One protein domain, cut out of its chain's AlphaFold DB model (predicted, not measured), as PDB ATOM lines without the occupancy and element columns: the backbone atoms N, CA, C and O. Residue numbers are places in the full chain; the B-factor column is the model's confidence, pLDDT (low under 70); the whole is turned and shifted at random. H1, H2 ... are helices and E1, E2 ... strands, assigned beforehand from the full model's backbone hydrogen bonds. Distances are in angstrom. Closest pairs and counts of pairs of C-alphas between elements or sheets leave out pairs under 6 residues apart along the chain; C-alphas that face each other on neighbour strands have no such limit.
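This is residues 8 to 142 of the 149 residues of an uncharacterized protein of Fusobacterium nucleatum subsp. animalis (UniProt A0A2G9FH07). A small sheet of E1, E2 and E5 is covered by H2, with H1 beside H2 in a helical hairpin. H3 and H4 lie toward one end of the long axis, and a separate strand hairpin, E3 and E4, makes the other. The printed part has 135 residues, in the order E1 E2 E3 E4 H1 H2 H3 E5 H4, class mixed. Both sheets, E1 - E2 - E5 and E3 - E4, are antiparallel. The whole is compact, with a radius of gyration of the C-alphas of 15.0 A and spans of 50 by 35 by 31 A.

Find C-alpha 11 at (268.039, 226.210, 135.356), where E1 begins, residues 11 to 13; E2 is 19 to 22. E3, 27 to 31, and E4, 37 to 41, follow. H1, 69 to 86, runs 25.9 A from (262.677, 205.657, 143.773); H2, 96 to 111, runs 22.1 A. Then come H3, 113 to 122, E5, 126 to 128, and H4, 129 to 140, ending at (264.570, 226.221, 161.227).

Look at N 12 and O 20, 2.8 A apart and within hydrogen-bond range, in hairpin E1 and E2; N 21 and O 127, 2.8 A apart, are within hydrogen-bond range across the antiparallel neighbours E2 and E5. H2 and H3 on one face make two layers, helices over a sheet; H2's height is 9.3 A. H4 only grazes it. H2, the hub, touches H1 at Lys 84 and Arg 99, closest C-alphas 5.3 A apart, a shallow tilt of 12 degrees, opposite ways. It touches H4 at Met 105 and Tyr 132, 6.6 A between closest C-alphas, and H3 only at the corner. In hairpin E3 and E4, N 28 and O 40 are 2.9 A apart. H2, H3 and H4 have every O i to N i+4 pair within hydrogen-bond range; H1 has 11 of 14.

The C-alphas farthest apart, Lys 34 and Gly 142, are 49.8 A apart. The printed part has no cut; E4 to H1 is a long link. Look for pLDDT under 70 at residues 33, 35, 55 to 78 and 141 to 142.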
ATOM      1  N   TYR A   8     265.928 219.988 136.713       78.12
ATOM      2  CA  TYR A   8     267.335 220.333 136.487       78.12
ATOM      3  C   TYR A   8     267.623 220.842 135.070       78.12
ATOM      4  O   TYR A   8     268.634 221.499 134.860       78.12
ATOM      5  N   HIS A   9     266.727 220.604 134.107       82.00
ATOM      6  CA  HIS A   9     266.832 221.170 132.757       82.00
ATOM      7  C   HIS A   9     266.174 222.545 132.625       82.00
ATOM      8  O   HIS A   9     266.024 223.045 131.514       82.00
ATOM      9  N   ASN A  10     265.734 223.148 133.729       84.94
ATOM     10  CA  ASN A  10     265.056 224.443 133.739       84.94
ATOM     11  C   ASN A  10     265.826 225.494 134.548       84.94
ATOM     12  O   ASN A  10     265.233 226.457 135.047       84.94
ATOM     13  N   GLY A  11     267.139 225.297 134.678       88.31
ATOM     14  CA  GLY A  11     268.039 226.210 135.356       88.31
ATOM     15  C   GLY A  11     268.319 227.478 134.560       88.31
ATOM     16  O   GLY A  11     268.260 227.485 133.334       88.31
ATOM     17  N   TYR A  12     268.613 228.571 135.248       89.38
ATOM     18  CA  TYR A  12     269.049 229.822 134.639       89.38
ATOM     19  C   TYR A  12     269.810 230.669 135.660       89.38
ATOM     20  O   TYR A  12     269.697 230.445 136.864       89.38
ATOM     21  N   ILE A  13     270.571 231.645 135.170       89.81
ATOM     22  CA  ILE A  13     271.104 232.738 135.986       89.81
ATOM     23  C   ILE A  13     270.130 233.906 135.858       89.81
ATOM     24  O   ILE A  13     269.744 234.269 134.741       89.81
ATOM     25  N   ASP A  14     269.672 234.444 136.981       86.25
ATOM     26  CA  ASP A  14     268.778 235.593 136.982       86.25
ATOM     27  C   ASP A  14     269.526 236.918 136.746       86.25
ATOM     28  O   ASP A  14     270.737 236.960 136.537       86.25
ATOM     29  N   GLU A  15     268.789 238.025 136.738       85.75
ATOM     30  CA  GLU A  15     269.348 239.358 136.488       85.75
ATOM     31  C   GLU A  15     270.400 239.807 137.519       85.75
ATOM     32  O   GLU A  15     271.193 240.697 137.221       85.75
ATOM     33  N   ASN A  16     270.436 239.177 138.695       87.56
ATOM     34  CA  ASN A  16     271.368 239.484 139.777       87.56
ATOM     35  C   ASN A  16     272.581 238.543 139.798       87.56
ATOM     36  O   ASN A  16     273.459 238.701 140.644       87.56
ATOM     37  N   GLY A  17     272.654 237.572 138.883       87.75
ATOM     38  CA  GLY A  17     273.703 236.556 138.891       87.75
ATOM     39  C   GLY A  17     273.396 235.345 139.780       87.75
ATOM     40  O   GLY A  17     274.262 234.480 139.931       87.75
ATOM     41  N   GLU A  18     272.189 235.252 140.354       90.44
ATOM     42  CA  GLU A  18     271.787 234.114 141.185       90.44
ATOM     43  C   GLU A  18     271.369 232.929 140.317       90.44
ATOM     44  O   GLU A  18     270.701 233.083 139.290       90.44
ATOM     45  N   VAL A  19     271.711 231.719 140.760       90.94
ATOM     46  CA  VAL A  19     271.145 230.509 140.163       90.94
ATOM     47  C   VAL A  19     269.673 230.380 140.532       90.94
ATOM     48  O   VAL A  19     269.257 230.589 141.673       90.94
ATOM     49  N   ALA A  20     268.876 229.996 139.548       91.81
ATOM     50  CA  ALA A  20     267.449 229.833 139.702       91.81
ATOM     51  C   ALA A  20     266.916 228.709 138.817       91.81
ATOM     52  O   ALA A  20     267.563 228.249 137.877       91.81
ATOM     53  N   ILE A  21     265.714 228.254 139.145       90.06
ATOM     54  CA  ILE A  21     265.045 227.118 138.531       90.06
ATOM     55  C   ILE A  21     263.594 227.506 138.237       90.06
ATOM     56  O   ILE A  21     262.856 227.947 139.124       90.06
ATOM     57  N   TYR A  22     263.157 227.310 136.992       87.12
ATOM     58  CA  TYR A  22     261.731 227.328 136.669       87.12
ATOM     59  C   TYR A  22     261.124 225.958 136.969       87.12
ATOM     60  O   TYR A  22     261.484 224.958 136.355       87.12
ATOM     61  N   THR A  23     260.177 225.912 137.900       83.62
ATOM     62  CA  THR A  23     259.452 224.669 138.229       83.62
ATOM     63  C   THR A  23     258.434 224.283 137.158       83.62
ATOM     64  O   THR A  23     258.214 223.100 136.907       83.62
ATOM     65  N   ASN A  24     257.863 225.280 136.474       83.38
ATOM     66  CA  ASN A  24     257.097 225.082 135.253       83.38
ATOM     67  C   ASN A  24     258.063 224.755 134.106       83.38
ATOM     68  O   ASN A  24     258.897 225.607 133.773       83.38
ATOM     69  N   PRO A  25     257.951 223.570 133.474       76.56
ATOM     70  CA  PRO A  25     258.885 223.155 132.438       76.56
ATOM     71  C   PRO A  25     258.927 224.146 131.273       76.56
ATOM     72  O   PRO A  25     257.911 224.454 130.649       76.56
ATOM     73  N   LYS A  26     260.126 224.632 130.963       83.38
ATOM     74  CA  LYS A  26     260.446 225.398 129.750       83.38
ATOM     75  C   LYS A  26     261.215 224.563 128.743       83.38
ATOM     76  O   LYS A  26     261.163 224.855 127.546       83.38
ATOM     77  N   ASN A  27     261.901 223.541 129.234       85.44
ATOM     78  CA  ASN A  27     262.715 222.647 128.448       85.44
ATOM     79  C   ASN A  27     262.314 221.187 128.696       85.44
ATOM     80  O   ASN A  27     261.828 220.826 129.770       85.44
ATOM     81  N   GLU A  28     262.542 220.354 127.690       82.94
ATOM     82  CA  GLU A  28     262.309 218.912 127.713       82.94
ATOM     83  C   GLU A  28     263.550 218.167 127.219       82.94
ATOM     84  O   GLU A  28     264.271 218.655 126.343       82.94
ATOM     85  N   LYS A  29     263.804 216.983 127.785       81.00
ATOM     86  CA  LYS A  29     264.912 216.121 127.373       81.00
ATOM     87  C   LYS A  29     264.423 215.054 126.404       81.00
ATOM     88  O   LYS A  29     263.441 214.367 126.682       81.00
ATOM     89  N   TRP A  30     265.160 214.867 125.315       77.75
ATOM     90  CA  TRP A  30     264.954 213.800 124.341       77.75
ATOM     91  C   TRP A  30     266.197 212.932 124.234       77.75
ATOM     92  O   TRP A  30     267.301 213.460 124.162       77.75
ATOM     93  N   VAL A  31     266.001 211.617 124.156       74.62
ATOM     94  CA  VAL A  31     267.069 210.633 123.954       74.62
ATOM     95  C   VAL A  31     266.813 209.893 122.650       74.62
ATOM     96  O   VAL A  31     265.715 209.370 122.437       74.62
ATOM     97  N   ASN A  32     267.801 209.863 121.759       72.25
ATOM     98  CA  ASN A  32     267.675 209.141 120.498       72.25
ATOM     99  C   ASN A  32     268.020 207.647 120.645       72.25
ATOM    100  O   ASN A  32     268.467 207.183 121.691       72.25
ATOM    101  N   GLY A  33     267.832 206.869 119.575       63.53
ATOM    102  CA  GLY A  33     268.081 205.418 119.586       63.53
ATOM    103  C   GLY A  33     269.542 204.998 119.804       63.53
ATOM    104  O   GLY A  33     269.805 203.807 119.932       63.53
ATOM    105  N   LYS A  34     270.484 205.947 119.836       72.38
ATOM    106  CA  LYS A  34     271.902 205.725 120.152       72.38
ATOM    107  C   LYS A  34     272.256 206.121 121.589       72.38
ATOM    108  O   LYS A  34     273.412 205.982 121.972       72.38
ATOM    109  N   GLY A  35     271.291 206.619 122.363       67.12
ATOM    110  CA  GLY A  35     271.527 207.147 123.704       67.12
ATOM    111  C   GLY A  35     272.062 208.582 123.727       67.12
ATOM    112  O   GLY A  35     272.481 209.044 124.780       67.12
ATOM    113  N   GLU A  36     272.058 209.299 122.598       73.38
ATOM    114  CA  GLU A  36     272.416 210.722 122.591       73.38
ATOM    115  C   GLU A  36     271.236 211.518 123.153       73.38
ATOM    116  O   GLU A  36     270.115 211.413 122.635       73.38
ATOM    117  N   GLU A  37     271.479 212.304 124.203       77.69
ATOM    118  CA  GLU A  37     270.453 213.152 124.800       77.69
ATOM    119  C   GLU A  37     270.617 214.621 124.406       77.69
ATOM    120  O   GLU A  37     271.722 215.159 124.312       77.69
ATOM    121  N   HIS A  38     269.487 215.289 124.208       82.38
ATOM    122  CA  HIS A  38     269.420 216.704 123.885       82.38
ATOM    123  C   HIS A  38     268.292 217.370 124.664       82.38
ATOM    124  O   HIS A  38     267.193 216.825 124.786       82.38
ATOM    125  N   VAL A  39     268.559 218.580 125.150       85.12
ATOM    126  CA  VAL A  39     267.559 219.423 125.800       85.12
ATOM    127  C   VAL A  39     267.029 220.434 124.797       85.12
ATOM    128  O   VAL A  39     267.791 221.154 124.148       85.12
ATOM    129  N   PHE A  40     265.709 220.479 124.663       87.56
ATOM    130  CA  PHE A  40     265.006 221.357 123.740       87.56
ATOM    131  C   PHE A  40     264.126 222.321 124.506       87.56
ATOM    132  O   PHE A  40     263.457 221.949 125.467       87.56
ATOM    133  N   ASN A  41     264.084 223.564 124.049       90.19
ATOM    134  CA  ASN A  41     263.121 224.520 124.556       90.19
ATOM    135  C   ASN A  41     261.736 224.213 123.976       90.19
ATOM    136  O   ASN A  41     261.548 224.289 122.763       90.19
ATOM    137  N   ILE A  42     260.758 223.944 124.840       89.31
ATOM    138  CA  ILE A  42     259.408 223.488 124.461       89.31
ATOM    139  C   ILE A  42     258.722 224.495 123.529       89.31
ATOM    140  O   ILE A  42     258.045 224.123 122.575       89.31
ATOM    141  N   LYS A  43     258.915 225.797 123.775       90.38
ATOM    142  CA  LYS A  43     258.257 226.855 122.996       90.38
ATOM    143  C   LYS A  43     258.854 227.022 121.600       90.38
ATOM    144  O   LYS A  43     258.132 227.339 120.661       90.38
ATOM    145  N   THR A  44     260.173 226.902 121.472       92.06
ATOM    146  CA  THR A  44     260.885 227.229 120.224       92.06
ATOM    147  C   THR A  44     261.318 226.003 119.426       92.06
ATOM    148  O   THR A  44     261.699 226.154 118.268       92.06
ATOM    149  N   GLY A  45     261.311 224.813 120.032       88.94
ATOM    150  CA  GLY A  45     261.833 223.576 119.445       88.94
ATOM    151  C   GLY A  45     263.345 223.594 119.196       88.94
ATOM    152  O   GLY A  45     263.870 222.715 118.518       88.94
ATOM    153  N   ARG A  46     264.069 224.605 119.693       91.31
ATOM    154  CA  ARG A  46     265.518 224.735 119.499       91.31
ATOM    155  C   ARG A  46     266.272 224.019 120.608       91.31
ATOM    156  O   ARG A  46     265.849 224.047 121.764       91.31
ATOM    157  N   ILE A  47     267.414 223.436 120.248       88.31
ATOM    158  CA  ILE A  47     268.366 222.875 121.211       88.31
ATOM    159  C   ILE A  47     268.839 223.998 122.134       88.31
ATOM    160  O   ILE A  47     269.248 225.065 121.662       88.31
ATOM    161  N   VAL A  48     268.784 223.748 123.437       86.69
ATOM    162  CA  VAL A  48     269.289 224.668 124.452       86.69
ATOM    163  C   VAL A  48     270.822 224.632 124.431       86.69
ATOM    164  O   VAL A  48     271.430 223.566 124.358       86.69
ATOM    165  N   LYS A  49     271.384 225.841 124.299       85.19
ATOM    166  CA  LYS A  49     272.779 226.288 124.102       85.19
ATOM    167  C   LYS A  49     273.466 226.952 125.290       85.19
ATOM    168  O   LYS A  49     274.450 227.635 125.053       85.19
ATOM    169  N   ASP A  50     272.934 226.869 126.503       84.19
ATOM    170  CA  ASP A  50     273.188 227.888 127.538       84.19
ATOM    171  C   ASP A  50     274.291 227.563 128.558       84.19
ATOM    172  O   ASP A  50     274.590 228.402 129.398       84.19
ATOM    173  N   GLY A  51     274.907 226.380 128.492       81.44
ATOM    174  CA  GLY A  51     275.976 225.987 129.419       81.44
ATOM    175  C   GLY A  51     275.476 225.559 130.804       81.44
ATOM    176  O   GLY A  51     276.282 225.205 131.655       81.44
ATOM    177  N   ILE A  52     274.155 225.544 131.020       83.06
ATOM    178  CA  ILE A  52     273.506 225.119 132.269       83.06
ATOM    179  C   ILE A  52     272.667 223.866 132.008       83.06
ATOM    180  O   ILE A  52     272.847 222.830 132.642       83.06
ATOM    181  N   ASN A  53     271.761 223.947 131.033       80.81
ATOM    182  CA  ASN A  53     270.734 222.942 130.773       80.81
ATOM    183  C   ASN A  53     271.136 221.925 129.705       80.81
ATOM    184  O   ASN A  53     270.383 220.997 129.430       80.81
ATOM    185  N   ASN A  54     272.295 222.099 129.073       71.88
ATOM    186  CA  ASN A  54     272.701 221.298 127.916       71.88
ATOM    187  C   ASN A  54     273.192 219.898 128.296       71.88
ATOM    188  O   ASN A  54     273.476 219.103 127.400       71.88
ATOM    189  N   TRP A  55     273.357 219.619 129.592       65.06
ATOM    190  CA  TRP A  55     273.918 218.358 130.041       65.06
ATOM    191  C   TRP A  55     272.857 217.317 130.368       65.06
ATOM    192  O   TRP A  55     271.785 217.587 130.918       65.06
ATOM    193  N   THR A  56     273.221 216.099 129.987       53.91
ATOM    194  CA  THR A  56     272.505 214.836 130.089       53.91
ATOM    195  C   THR A  56     272.453 214.390 131.546       53.91
ATOM    196  O   THR A  56     273.060 213.394 131.935       53.91
ATOM    197  N   PHE A  57     271.797 215.170 132.408       57.91
ATOM    198  CA  PHE A  57     271.463 214.670 133.731       57.91
ATOM    199  C   PHE A  57     270.508 213.496 133.524       57.91
ATOM    200  O   PHE A  57     269.342 213.668 133.162       57.91
ATOM    201  N   ASN A  58     270.994 212.288 133.791       53.41
ATOM    202  CA  ASN A  58     270.163 211.110 134.013       53.41
ATOM    203  C   ASN A  58     269.445 211.190 135.367       53.41
ATOM    204  O   ASN A  58     269.066 210.174 135.933       53.41
ATOM    205  N   ILE A  59     269.186 212.399 135.878       53.00
ATOM    206  CA  ILE A  59     268.146 212.594 136.873       53.00
ATOM    207  C   ILE A  59     266.865 212.219 136.157       53.00
ATOM    208  O   ILE A  59     266.342 213.023 135.382       53.00
ATOM    209  N   ALA A  60     266.465 210.963 136.363       46.59
ATOM    210  CA  ALA A  60     265.238 210.354 135.909       46.59
ATOM    211  C   ALA A  60     264.166 211.431 135.871       46.59
ATOM    212  O   ALA A  60     263.650 211.859 136.907       46.59
ATOM    213  N   GLY A  61     263.894 211.939 134.668       41.38
ATOM    214  CA  GLY A  61     262.726 212.762 134.518       41.38
ATOM    215  C   GLY A  61     261.546 211.902 134.914       41.38
ATOM    216  O   GLY A  61     261.587 210.677 134.780       41.38
ATOM    217  N   ASN A  62     260.508 212.547 135.418       42.94
ATOM    218  CA  ASN A  62     259.256 211.900 135.772       42.94
ATOM    219  C   ASN A  62     258.520 211.454 134.486       42.94
ATOM    220  O   ASN A  62     257.378 211.836 134.238       42.94
ATOM    221  N   ASP A  63     259.202 210.704 133.611       42.84
ATOM    222  CA  ASP A  63     258.572 209.841 132.634       42.84
ATOM    223  C   ASP A  63     257.732 208.901 133.483       42.84
ATOM    224  O   ASP A  63     258.242 208.242 134.388       42.84
ATOM    225  N   LYS A  64     256.425 208.928 133.248       43.75
ATOM    226  CA  LYS A  64     255.377 208.422 134.141       43.75
ATOM    227  C   LYS A  64     255.498 206.942 134.552       43.75
ATOM    228  O   LYS A  64     254.559 206.460 135.165       43.75
ATOM    229  N   ASN A  65     256.576 206.228 134.211       44.00
ATOM    230  CA  ASN A  65     256.819 204.814 134.502       44.00
ATOM    231  C   ASN A  65     258.303 204.344 134.474       44.00
ATOM    232  O   ASN A  65     258.508 203.134 134.427       44.00
ATOM    233  N   SER A  66     259.344 205.192 134.442       49.81
ATOM    234  CA  SER A  66     260.682 204.696 134.024       49.81
ATOM    235  C   SER A  66     261.738 204.431 135.105       49.81
ATOM    236  O   SER A  66     262.692 203.724 134.794       49.81
ATOM    237  N   PHE A  67     261.591 204.885 136.355       50.75
ATOM    238  CA  PHE A  67     262.580 204.590 137.402       50.75
ATOM    239  C   PHE A  67     261.937 204.344 138.765       50.75
ATOM    240  O   PHE A  67     261.013 205.051 139.170       50.75
ATOM    241  N   SER A  68     262.427 203.331 139.487       57.56
ATOM    242  CA  SER A  68     262.075 203.167 140.895       57.56
ATOM    243  C   SER A  68     262.689 204.311 141.710       57.56
ATOM    244  O   SER A  68     263.693 204.902 141.310       57.56
ATOM    245  N   ILE A  69     262.133 204.612 142.886       57.03
ATOM    246  CA  ILE A  69     262.677 205.657 143.773       57.03
ATOM    247  C   ILE A  69     264.161 205.405 144.117       57.03
ATOM    248  O   ILE A  69     264.922 206.345 144.321       57.03
ATOM    249  N   ILE A  70     264.574 204.131 144.133       60.72
ATOM    250  CA  ILE A  70     265.953 203.689 144.375       60.72
ATOM    251  C   ILE A  70     266.850 204.070 143.199       60.72
ATOM    252  O   ILE A  70     267.935 204.605 143.415       60.72
ATOM    253  N   ASP A  71     266.390 203.855 141.967       59.06
ATOM    254  CA  ASP A  71     267.150 204.230 140.774       59.06
ATOM    255  C   ASP A  71     267.270 205.751 140.660       59.06
ATOM    256  O   ASP A  71     268.335 206.261 140.330       59.06
ATOM    257  N   THR A  72     266.217 206.496 141.017       60.97
ATOM    258  CA  THR A  72     266.281 207.961 141.111       60.97
ATOM    259  C   THR A  72     267.362 208.404 142.098       60.97
ATOM    260  O   THR A  72     268.198 209.230 141.744       60.97
ATOM    261  N   ILE A  73     267.409 207.826 143.305       63.50
ATOM    262  CA  ILE A  73     268.439 208.137 144.313       63.50
ATOM    263  C   ILE A  73     269.846 207.768 143.814       63.50
ATOM    264  O   ILE A  73     270.782 208.550 143.990       63.50
ATOM    265  N   ALA A  74     270.006 206.607 143.173       63.06
ATOM    266  CA  ALA A  74     271.288 206.160 142.631       63.06
ATOM    267  C   ALA A  74     271.799 207.093 141.522       63.06
ATOM    268  O   ALA A  74     272.958 207.505 141.551       63.06
ATOM    269  N   HIS A  75     270.924 207.494 140.599       62.69
ATOM    270  CA  HIS A  75     271.237 208.459 139.546       62.69
ATOM    271  C   HIS A  75     271.564 209.850 140.098       62.69
ATOM    272  O   HIS A  75     272.527 210.479 139.664       62.69
ATOM    273  N   PHE A  76     270.842 210.304 141.127       64.88
ATOM    274  CA  PHE A  76     271.190 211.532 141.844       64.88
ATOM    275  C   PHE A  76     272.619 211.485 142.396       64.88
ATOM    276  O   PHE A  76     273.370 212.441 142.234       64.88
ATOM    277  N   GLY A  77     273.022 210.375 143.014       65.19
ATOM    278  CA  GLY A  77     274.385 210.220 143.525       65.19
ATOM    279  C   GLY A  77     275.447 210.179 142.421       65.19
ATOM    280  O   GLY A  77     276.466 210.860 142.527       65.19
ATOM    281  N   LEU A  78     275.210 209.392 141.370       69.44
ATOM    282  CA  LEU A  78     276.197 209.114 140.322       69.44
ATOM    283  C   LEU A  78     276.395 210.273 139.345       69.44
ATOM    284  O   LEU A  78     277.531 210.534 138.959       69.44
ATOM    285  N   ASP A  79     275.328 210.973 138.965       73.44
ATOM    286  CA  ASP A  79     275.392 211.986 137.908       73.44
ATOM    287  C   ASP A  79     275.595 213.400 138.475       73.44
ATOM    288  O   ASP A  79     276.310 214.219 137.892       73.44
ATOM    289  N   VAL A  80     275.022 213.699 139.648       76.44
ATOM    290  CA  VAL A  80     275.088 215.050 140.234       76.44
ATOM    291  C   VAL A  80     276.404 215.290 140.962       76.44
ATOM    292  O   VAL A  80     276.918 216.407 140.923       76.44
ATOM    293  N   ALA A  81     276.985 214.278 141.616       79.44
ATOM    294  CA  ALA A  81     278.227 214.472 142.366       79.44
ATOM    295  C   ALA A  81     279.420 214.856 141.463       79.44
ATOM    296  O   ALA A  81     280.066 215.865 141.763       79.44
ATOM    297  N   PRO A  82     279.687 214.165 140.334       79.69
ATOM    298  CA  PRO A  82     280.733 214.581 139.404       79.69
ATOM    299  C   PRO A  82     280.448 215.940 138.765       79.69
ATOM    300  O   PRO A  82     281.369 216.737 138.615       79.69
ATOM    301  N   TRP A  83     279.189 216.240 138.428       83.31
ATOM    302  CA  TRP A  83     278.832 217.546 137.875       83.31
ATOM    303  C   TRP A  83     279.087 218.685 138.867       83.31
ATOM    304  O   TRP A  83     279.676 219.694 138.487       83.31
ATOM    305  N   LYS A  84     278.716 218.534 140.144       85.06
ATOM    306  CA  LYS A  84     279.032 219.541 141.167       85.06
ATOM    307  C   LYS A  84     280.533 219.823 141.209       85.06
ATOM    308  O   LYS A  84     280.939 220.983 141.152       85.06
ATOM    309  N   GLU A  85     281.345 218.768 141.220       86.38
ATOM    310  CA  GLU A  85     282.798 218.884 141.334       86.38
ATOM    311  C   GLU A  85     283.447 219.490 140.084       86.38
ATOM    312  O   GLU A  85     284.174 220.479 140.177       86.38
ATOM    313  N   TYR A  86     283.159 218.933 138.909       84.31
ATOM    314  CA  TYR A  86     283.912 219.209 137.682       84.31
ATOM    315  C   TYR A  86     283.185 220.113 136.692       84.31
ATOM    316  O   TYR A  86     283.796 220.602 135.739       84.31
ATOM    317  N   GLY A  87     281.895 220.350 136.911       80.88
ATOM    318  CA  GLY A  87     281.082 221.094 135.973       80.88
ATOM    319  C   GLY A  87     280.955 220.395 134.625       80.88
ATOM    320  O   GLY A  87     281.095 219.177 134.516       80.88
ATOM    321  N   ILE A  88     280.720 221.179 133.577       77.44
ATOM    322  CA  ILE A  88     280.672 220.698 132.183       77.44
ATOM    323  C   ILE A  88     281.937 221.064 131.383       77.44
ATOM    324  O   ILE A  88     281.931 221.125 130.152       77.44
ATOM    325  N   GLY A  89     283.051 221.296 132.084       77.69
ATOM    326  CA  GLY A  89     284.332 221.660 131.486       77.69
ATOM    327  C   GLY A  89     284.360 223.103 130.975       77.69
ATOM    328  O   GLY A  89     283.916 224.021 131.652       77.69
ATOM    329  N   LYS A  90     284.919 223.315 129.778       79.06
ATOM    330  CA  LYS A  90     285.180 224.658 129.219       79.06
ATOM    331  C   LYS A  90     283.924 225.476 128.886       79.06
ATOM    332  O   LYS A  90     284.031 226.683 128.712       79.06
ATOM    333  N   ASP A  91     282.785 224.804 128.741       78.38
ATOM    334  CA  ASP A  91     281.513 225.423 128.368       78.38
ATOM    335  C   ASP A  91     280.624 225.653 129.606       78.38
ATOM    336  O   ASP A  91     279.486 226.100 129.467       78.38
ATOM    337  N   ASP A  92     281.132 225.340 130.809       79.75
ATOM    338  CA  ASP A  92     280.421 225.583 132.061       79.75
ATOM    339  C   ASP A  92     280.482 227.061 132.418       79.75
ATOM    340  O   ASP A  92     281.559 227.652 132.521       79.75
ATOM    341  N   ILE A  93     279.308 227.644 132.615       87.62
ATOM    342  CA  ILE A  93     279.173 229.038 133.027       87.62
ATOM    343  C   ILE A  93     278.880 229.177 134.523       87.62
ATOM    344  O   ILE A  93     278.849 230.297 135.028       87.62
ATOM    345  N   LEU A  94     278.674 228.062 135.232       88.62
ATOM    346  CA  LEU A  94     278.456 228.027 136.671       88.62
ATOM    347  C   LEU A  94     279.773 227.824 137.422       88.62
ATOM    348  O   LEU A  94     280.646 227.037 137.042       88.62
ATOM    349  N   THR A  95     279.892 228.491 138.565       91.25
ATOM    350  CA  THR A  95     280.912 228.157 139.560       91.25
ATOM    351  C   THR A  95     280.536 226.870 140.300       91.25
ATOM    352  O   THR A  95     279.380 226.446 140.314       91.25
ATOM    353  N   LYS A  96     281.510 226.245 140.973       90.94
ATOM    354  CA  LYS A  96     281.253 225.085 141.841       90.94
ATOM    355  C   LYS A  96     280.193 225.382 142.906       90.94
ATOM    356  O   LYS A  96     279.263 224.602 143.069       90.94
ATOM    357  N   GLU A  97     280.300 226.533 143.561       92.50
ATOM    358  CA  GLU A  97     279.344 226.983 144.578       92.50
ATOM    359  C   GLU A  97     277.932 227.146 143.996       92.50
ATOM    360  O   GLU A  97     276.958 226.651 144.559       92.50
ATOM    361  N   GLN A  98     277.813 227.743 142.807       91.44
ATOM    362  CA  GLN A  98     276.532 227.856 142.106       91.44
ATOM    363  C   GLN A  98     275.931 226.484 141.772       91.44
ATOM    364  O   GLN A  98     274.721 226.298 141.909       91.44
ATOM    365  N   ARG A  99     276.751 225.501 141.375       89.88
ATOM    366  CA  ARG A  99     276.288 224.121 141.138       89.88
ATOM    367  C   ARG A  99     275.819 223.432 142.417       89.88
ATOM    368  O   ARG A  99     274.827 222.707 142.383       89.88
ATOM    369  N   GLU A 100     276.500 223.654 143.538       90.44
ATOM    370  CA  GLU A 100     276.095 223.127 144.847       90.44
ATOM    371  C   GLU A 100     274.736 223.693 145.270       90.44
ATOM    372  O   GLU A 100     273.811 222.927 145.539       90.44
ATOM    373  N   ILE A 101     274.569 225.014 145.203       91.75
ATOM    374  CA  ILE A 101     273.305 225.690 145.527       91.75
ATOM    375  C   ILE A 101     272.177 225.202 144.609       91.75
ATOM    376  O   ILE A 101     271.089 224.860 145.076       91.75
ATOM    377  N   PHE A 102     272.438 225.111 143.304       89.62
ATOM    378  CA  PHE A 102     271.481 224.590 142.330       89.62
ATOM    379  C   PHE A 102     271.059 223.151 142.652       89.62
ATOM    380  O   PHE A 102     269.868 222.825 142.641       89.62
ATOM    381  N   SER A 103     272.031 222.292 142.972       86.88
ATOM    382  CA  SER A 103     271.790 220.907 143.369       86.88
ATOM    383  C   SER A 103     270.922 220.814 144.615       86.88
ATOM    384  O   SER A 103     269.995 220.005 144.636       86.88
ATOM    385  N   ASP A 104     271.217 221.603 145.643       89.81
ATOM    386  CA  ASP A 104     270.507 221.556 146.920       89.81
ATOM    387  C   ASP A 104     269.060 222.021 146.766       89.81
ATOM    388  O   ASP A 104     268.136 221.336 147.212       89.81
ATOM    389  N   MET A 105     268.849 223.123 146.040       91.44
ATOM    390  CA  MET A 105     267.513 223.612 145.696       91.44
ATOM    391  C   MET A 105     266.699 222.559 144.940       91.44
ATOM    392  O   MET A 105     265.570 222.249 145.331       91.44
ATOM    393  N   GLY A 106     267.265 221.985 143.873       86.50
ATOM    394  CA  GLY A 106     266.592 220.963 143.073       86.50
ATOM    395  C   GLY A 106     266.287 219.693 143.875       86.50
ATOM    396  O   GLY A 106     265.183 219.154 143.783       86.50
ATOM    397  N   SER A 107     267.221 219.262 144.729       82.62
ATOM    398  CA  SER A 107     267.076 218.054 145.548       82.62
ATOM    399  C   SER A 107     265.990 218.243 146.600       82.62
ATOM    400  O   SER A 107     265.128 217.378 146.759       82.62
ATOM    401  N   LYS A 108     265.972 219.399 147.280       87.69
ATOM    402  CA  LYS A 108     264.919 219.746 148.242       87.69
ATOM    403  C   LYS A 108     263.559 219.815 147.552       87.69
ATOM    404  O   LYS A 108     262.590 219.289 148.090       87.69
ATOM    405  N   TYR A 109     263.478 220.418 146.364       87.31
ATOM    406  CA  TYR A 109     262.226 220.521 145.608       87.31
ATOM    407  C   TYR A 109     261.646 219.148 145.239       87.31
ATOM    408  O   TYR A 109     260.435 218.954 145.291       87.31
ATOM    409  N   ILE A 110     262.497 218.181 144.896       79.56
ATOM    410  CA  ILE A 110     262.062 216.816 144.569       79.56
ATOM    411  C   ILE A 110     261.733 216.015 145.832       79.56
ATOM    412  O   ILE A 110     260.731 215.304 145.866       79.56
ATOM    413  N   GLY A 111     262.569 216.119 146.866       78.31
ATOM    414  CA  GLY A 111     262.489 215.283 148.064       78.31
ATOM    415  C   GLY A 111     261.525 215.775 149.143       78.31
ATOM    416  O   GLY A 111     261.169 214.999 150.026       78.31
ATOM    417  N   ASN A 112     261.098 217.042 149.109       83.94
ATOM    418  CA  ASN A 112     260.237 217.631 150.133       83.94
ATOM    419  C   ASN A 112     258.922 218.166 149.522       83.94
ATOM    420  O   ASN A 112     258.906 219.258 148.945       83.94
ATOM    421  N   PRO A 113     257.793 217.446 149.691       84.50
ATOM    422  CA  PRO A 113     256.486 217.856 149.167       84.50
ATOM    423  C   PRO A 113     255.989 219.214 149.682       84.50
ATOM    424  O   PRO A 113     255.287 219.924 148.961       84.50
ATOM    425  N   PHE A 114     256.348 219.598 150.910       88.62
ATOM    426  CA  PHE A 114     255.950 220.882 151.485       88.62
ATOM    427  C   PHE A 114     256.716 222.035 150.854       88.62
ATOM    428  O   PHE A 114     256.108 223.026 150.459       88.62
ATOM    429  N   PHE A 115     258.028 221.875 150.682       90.56
ATOM    430  CA  PHE A 115     258.836 222.851 149.962       90.56
ATOM    431  C   PHE A 115     258.379 222.978 148.505       90.56
ATOM    432  O   PHE A 115     258.201 224.086 148.007       90.56
ATOM    433  N   LYS A 116     258.088 221.853 147.843       89.75
ATOM    434  CA  LYS A 116     257.494 221.848 146.503       89.75
ATOM    435  C   LYS A 116     256.202 222.668 146.447       89.75
ATOM    436  O   LYS A 116     256.087 223.555 145.609       89.75
ATOM    437  N   SER A 117     255.267 222.416 147.366       89.06
ATOM    438  CA  SER A 117     254.009 223.168 147.468       89.06
ATOM    439  C   SER A 117     254.241 224.659 147.735       89.06
ATOM    440  O   SER A 117     253.606 225.500 147.104       89.06
ATOM    441  N   TYR A 118     255.183 225.002 148.617       91.00
ATOM    442  CA  TYR A 118     255.569 226.384 148.899       91.00
ATOM    443  C   TYR A 118     256.044 227.106 147.630       91.00
ATOM    444  O   TYR A 118     255.582 228.204 147.328       91.00
ATOM    445  N   ILE A 119     256.909 226.473 146.836       92.88
ATOM    446  CA  ILE A 119     257.395 227.071 145.592       92.88
ATOM    447  C   ILE A 119     256.286 227.164 144.537       92.88
ATOM    448  O   ILE A 119     256.077 228.238 143.966       92.88
ATOM    449  N   ASP A 120     255.572 226.066 144.286       89.31
ATOM    450  CA  ASP A 120     254.580 225.979 143.211       89.31
ATOM    451  C   ASP A 120     253.381 226.909 143.487       89.31
ATOM    452  O   ASP A 120     252.962 227.656 142.601       89.31
ATOM    453  N   ASN A 121     252.878 226.932 144.727       88.62
ATOM    454  CA  ASN A 121     251.644 227.641 145.079       88.62
ATOM    455  C   ASN A 121     251.872 229.053 145.628       88.62
ATOM    456  O   ASN A 121     251.063 229.938 145.358       88.62
ATOM    457  N   LEU A 122     252.943 229.289 146.397       86.38
ATOM    458  CA  LEU A 122     253.156 230.581 147.071       86.38
ATOM    459  C   LEU A 122     254.183 231.466 146.365       86.38
ATOM    460  O   LEU A 122     254.116 232.688 146.482       86.38
ATOM    461  N   LYS A 123     255.120 230.880 145.612       90.44
ATOM    462  CA  LYS A 123     256.171 231.625 144.894       90.44
ATOM    463  C   LYS A 123     256.002 231.597 143.371       90.44
ATOM    464  O   LYS A 123     256.893 232.026 142.640       90.44
ATOM    465  N   GLY A 124     254.859 231.110 142.880       87.19
ATOM    466  CA  GLY A 124     254.521 231.101 141.453       87.19
ATOM    467  C   GLY A 124     255.484 230.267 140.609       87.19
ATOM    468  O   GLY A 124     255.703 230.561 139.432       87.19
ATOM    469  N   GLY A 125     256.114 229.267 141.225       86.94
ATOM    470  CA  GLY A 125     257.038 228.375 140.556       86.94
ATOM    471  C   GLY A 125     258.429 228.949 140.265       86.94
ATOM    472  O   GLY A 125     259.183 228.335 139.502       86.94
ATOM    473  N   LYS A 126     258.781 230.101 140.849       88.88
ATOM    474  CA  LYS A 126     260.126 230.684 140.785       88.88
ATOM    475  C   LYS A 126     260.950 230.188 141.976       88.88
ATOM    476  O   LYS A 126     260.689 230.580 143.108       88.88
ATOM    477  N   LEU A 127     261.942 229.338 141.723       92.75
ATOM    478  CA  LEU A 127     262.872 228.852 142.741       92.75
ATOM    479  C   LEU A 127     264.223 229.547 142.559       92.75
ATOM    480  O   LEU A 127     264.985 229.178 141.673       92.75
ATOM    481  N   THR A 128     264.495 230.572 143.363       93.44
ATOM    482  CA  THR A 128     265.810 231.236 143.431       93.44
ATOM    483  C   THR A 128     266.516 230.882 144.732       93.44
ATOM    484  O   THR A 128     265.870 230.449 145.692       93.44
ATOM    485  N   GLU A 129     267.823 231.126 144.794       92.88
ATOM    486  CA  GLU A 129     268.598 230.958 146.024       92.88
ATOM    487  C   GLU A 129     268.018 231.778 147.186       92.88
ATOM    488  O   GLU A 129     267.844 231.256 148.288       92.88
ATOM    489  N   SER A 130     267.652 233.038 146.940       91.69
ATOM    490  CA  SER A 130     267.028 233.894 147.955       91.69
ATOM    491  C   SER A 130     265.742 233.283 148.538       91.69
ATOM    492  O   SER A 130     265.594 233.190 149.760       91.69
ATOM    493  N   ILE A 131     264.851 232.761 147.684       92.88
ATOM    494  CA  ILE A 131     263.612 232.085 148.109       92.88
ATOM    495  C   ILE A 131     263.920 230.792 148.876       92.88
ATOM    496  O   ILE A 131     263.236 230.464 149.848       92.88
ATOM    497  N   TYR A 132     264.949 230.053 148.461       94.06
ATOM    498  CA  TYR A 132     265.384 228.851 149.164       94.06
ATOM    499  C   TYR A 132     265.893 229.174 150.574       94.06
ATOM    500  O   TYR A 132     265.449 228.563 151.544       94.06
ATOM    501  N   ARG A 133     266.751 230.191 150.719       92.31
ATOM    502  CA  ARG A 133     267.260 230.649 152.022       92.31
ATOM    503  C   ARG A 133     266.156 231.217 152.917       92.31
ATOM    504  O   ARG A 133     266.206 231.024 154.129       92.31
ATOM    505  N   GLU A 134     265.162 231.899 152.345       91.81
ATOM    506  CA  GLU A 134     263.947 232.324 153.056       91.81
ATOM    507  C   GLU A 134     263.215 231.111 153.652       91.81
ATOM    508  O   GLU A 134     262.897 231.105 154.841       91.81
ATOM    509  N   TYR A 135     263.011 230.061 152.851       91.94
ATOM    510  CA  TYR A 135     262.350 228.841 153.312       91.94
ATOM    511  C   TYR A 135     263.148 228.105 154.395       91.94
ATOM    512  O   TYR A 135     262.557 227.651 155.369       91.94
ATOM    513  N   LEU A 136     264.477 228.008 154.271       91.56
ATOM    514  CA  LEU A 136     265.309 227.360 155.294       91.56
ATOM    515  C   LEU A 136     265.169 228.045 156.660       91.56
ATOM    516  O   LEU A 136     264.996 227.366 157.665       91.56
ATOM    517  N   LYS A 137     265.134 229.384 156.699       89.06
ATOM    518  CA  LYS A 137     264.886 230.134 157.945       89.06
ATOM    519  C   LYS A 137     263.501 229.850 158.528       89.06
ATOM    520  O   LYS A 137     263.351 229.769 159.744       89.06
ATOM    521  N   PHE A 138     262.490 229.720 157.670       81.56
ATOM    522  CA  PHE A 138     261.134 229.356 158.085       81.56
ATOM    523  C   PHE A 138     261.072 227.931 158.662       81.56
ATOM    524  O   PHE A 138     260.416 227.711 159.679       81.56
ATOM    525  N   GLU A 139     261.786 226.983 158.050       84.06
ATOM    526  CA  GLU A 139     261.888 225.591 158.501       84.06
ATOM    527  C   GLU A 139     262.639 225.478 159.841       84.06
ATOM    528  O   GLU A 139     262.160 224.814 160.760       84.06
ATOM    529  N   GLU A 140     263.768 226.180 159.993       80.31
ATOM    530  CA  GLU A 140     264.570 226.221 161.227       80.31
ATOM    531  C   GLU A 140     263.854 226.930 162.390       80.31
ATOM    532  O   GLU A 140     264.019 226.550 163.548       80.31
ATOM    533  N   GLY A 141     263.039 227.948 162.095       68.81
ATOM    534  CA  GLY A 141     262.321 228.747 163.091       68.81
ATOM    535  C   GLY A 141     261.099 228.071 163.728       68.81
ATOM    536  O   GLY A 141     260.480 228.668 164.605       68.81
ATOM    537  N   GLY A 142     260.713 226.861 163.303       57.59
ATOM    538  CA  GLY A 142     259.627 226.083 163.921       57.59
ATOM    539  C   GLY A 142     258.196 226.607 163.695       57.59
ATOM    540  O   GLY A 142     257.246 226.016 164.203       57.59
TER     541      GLY A 142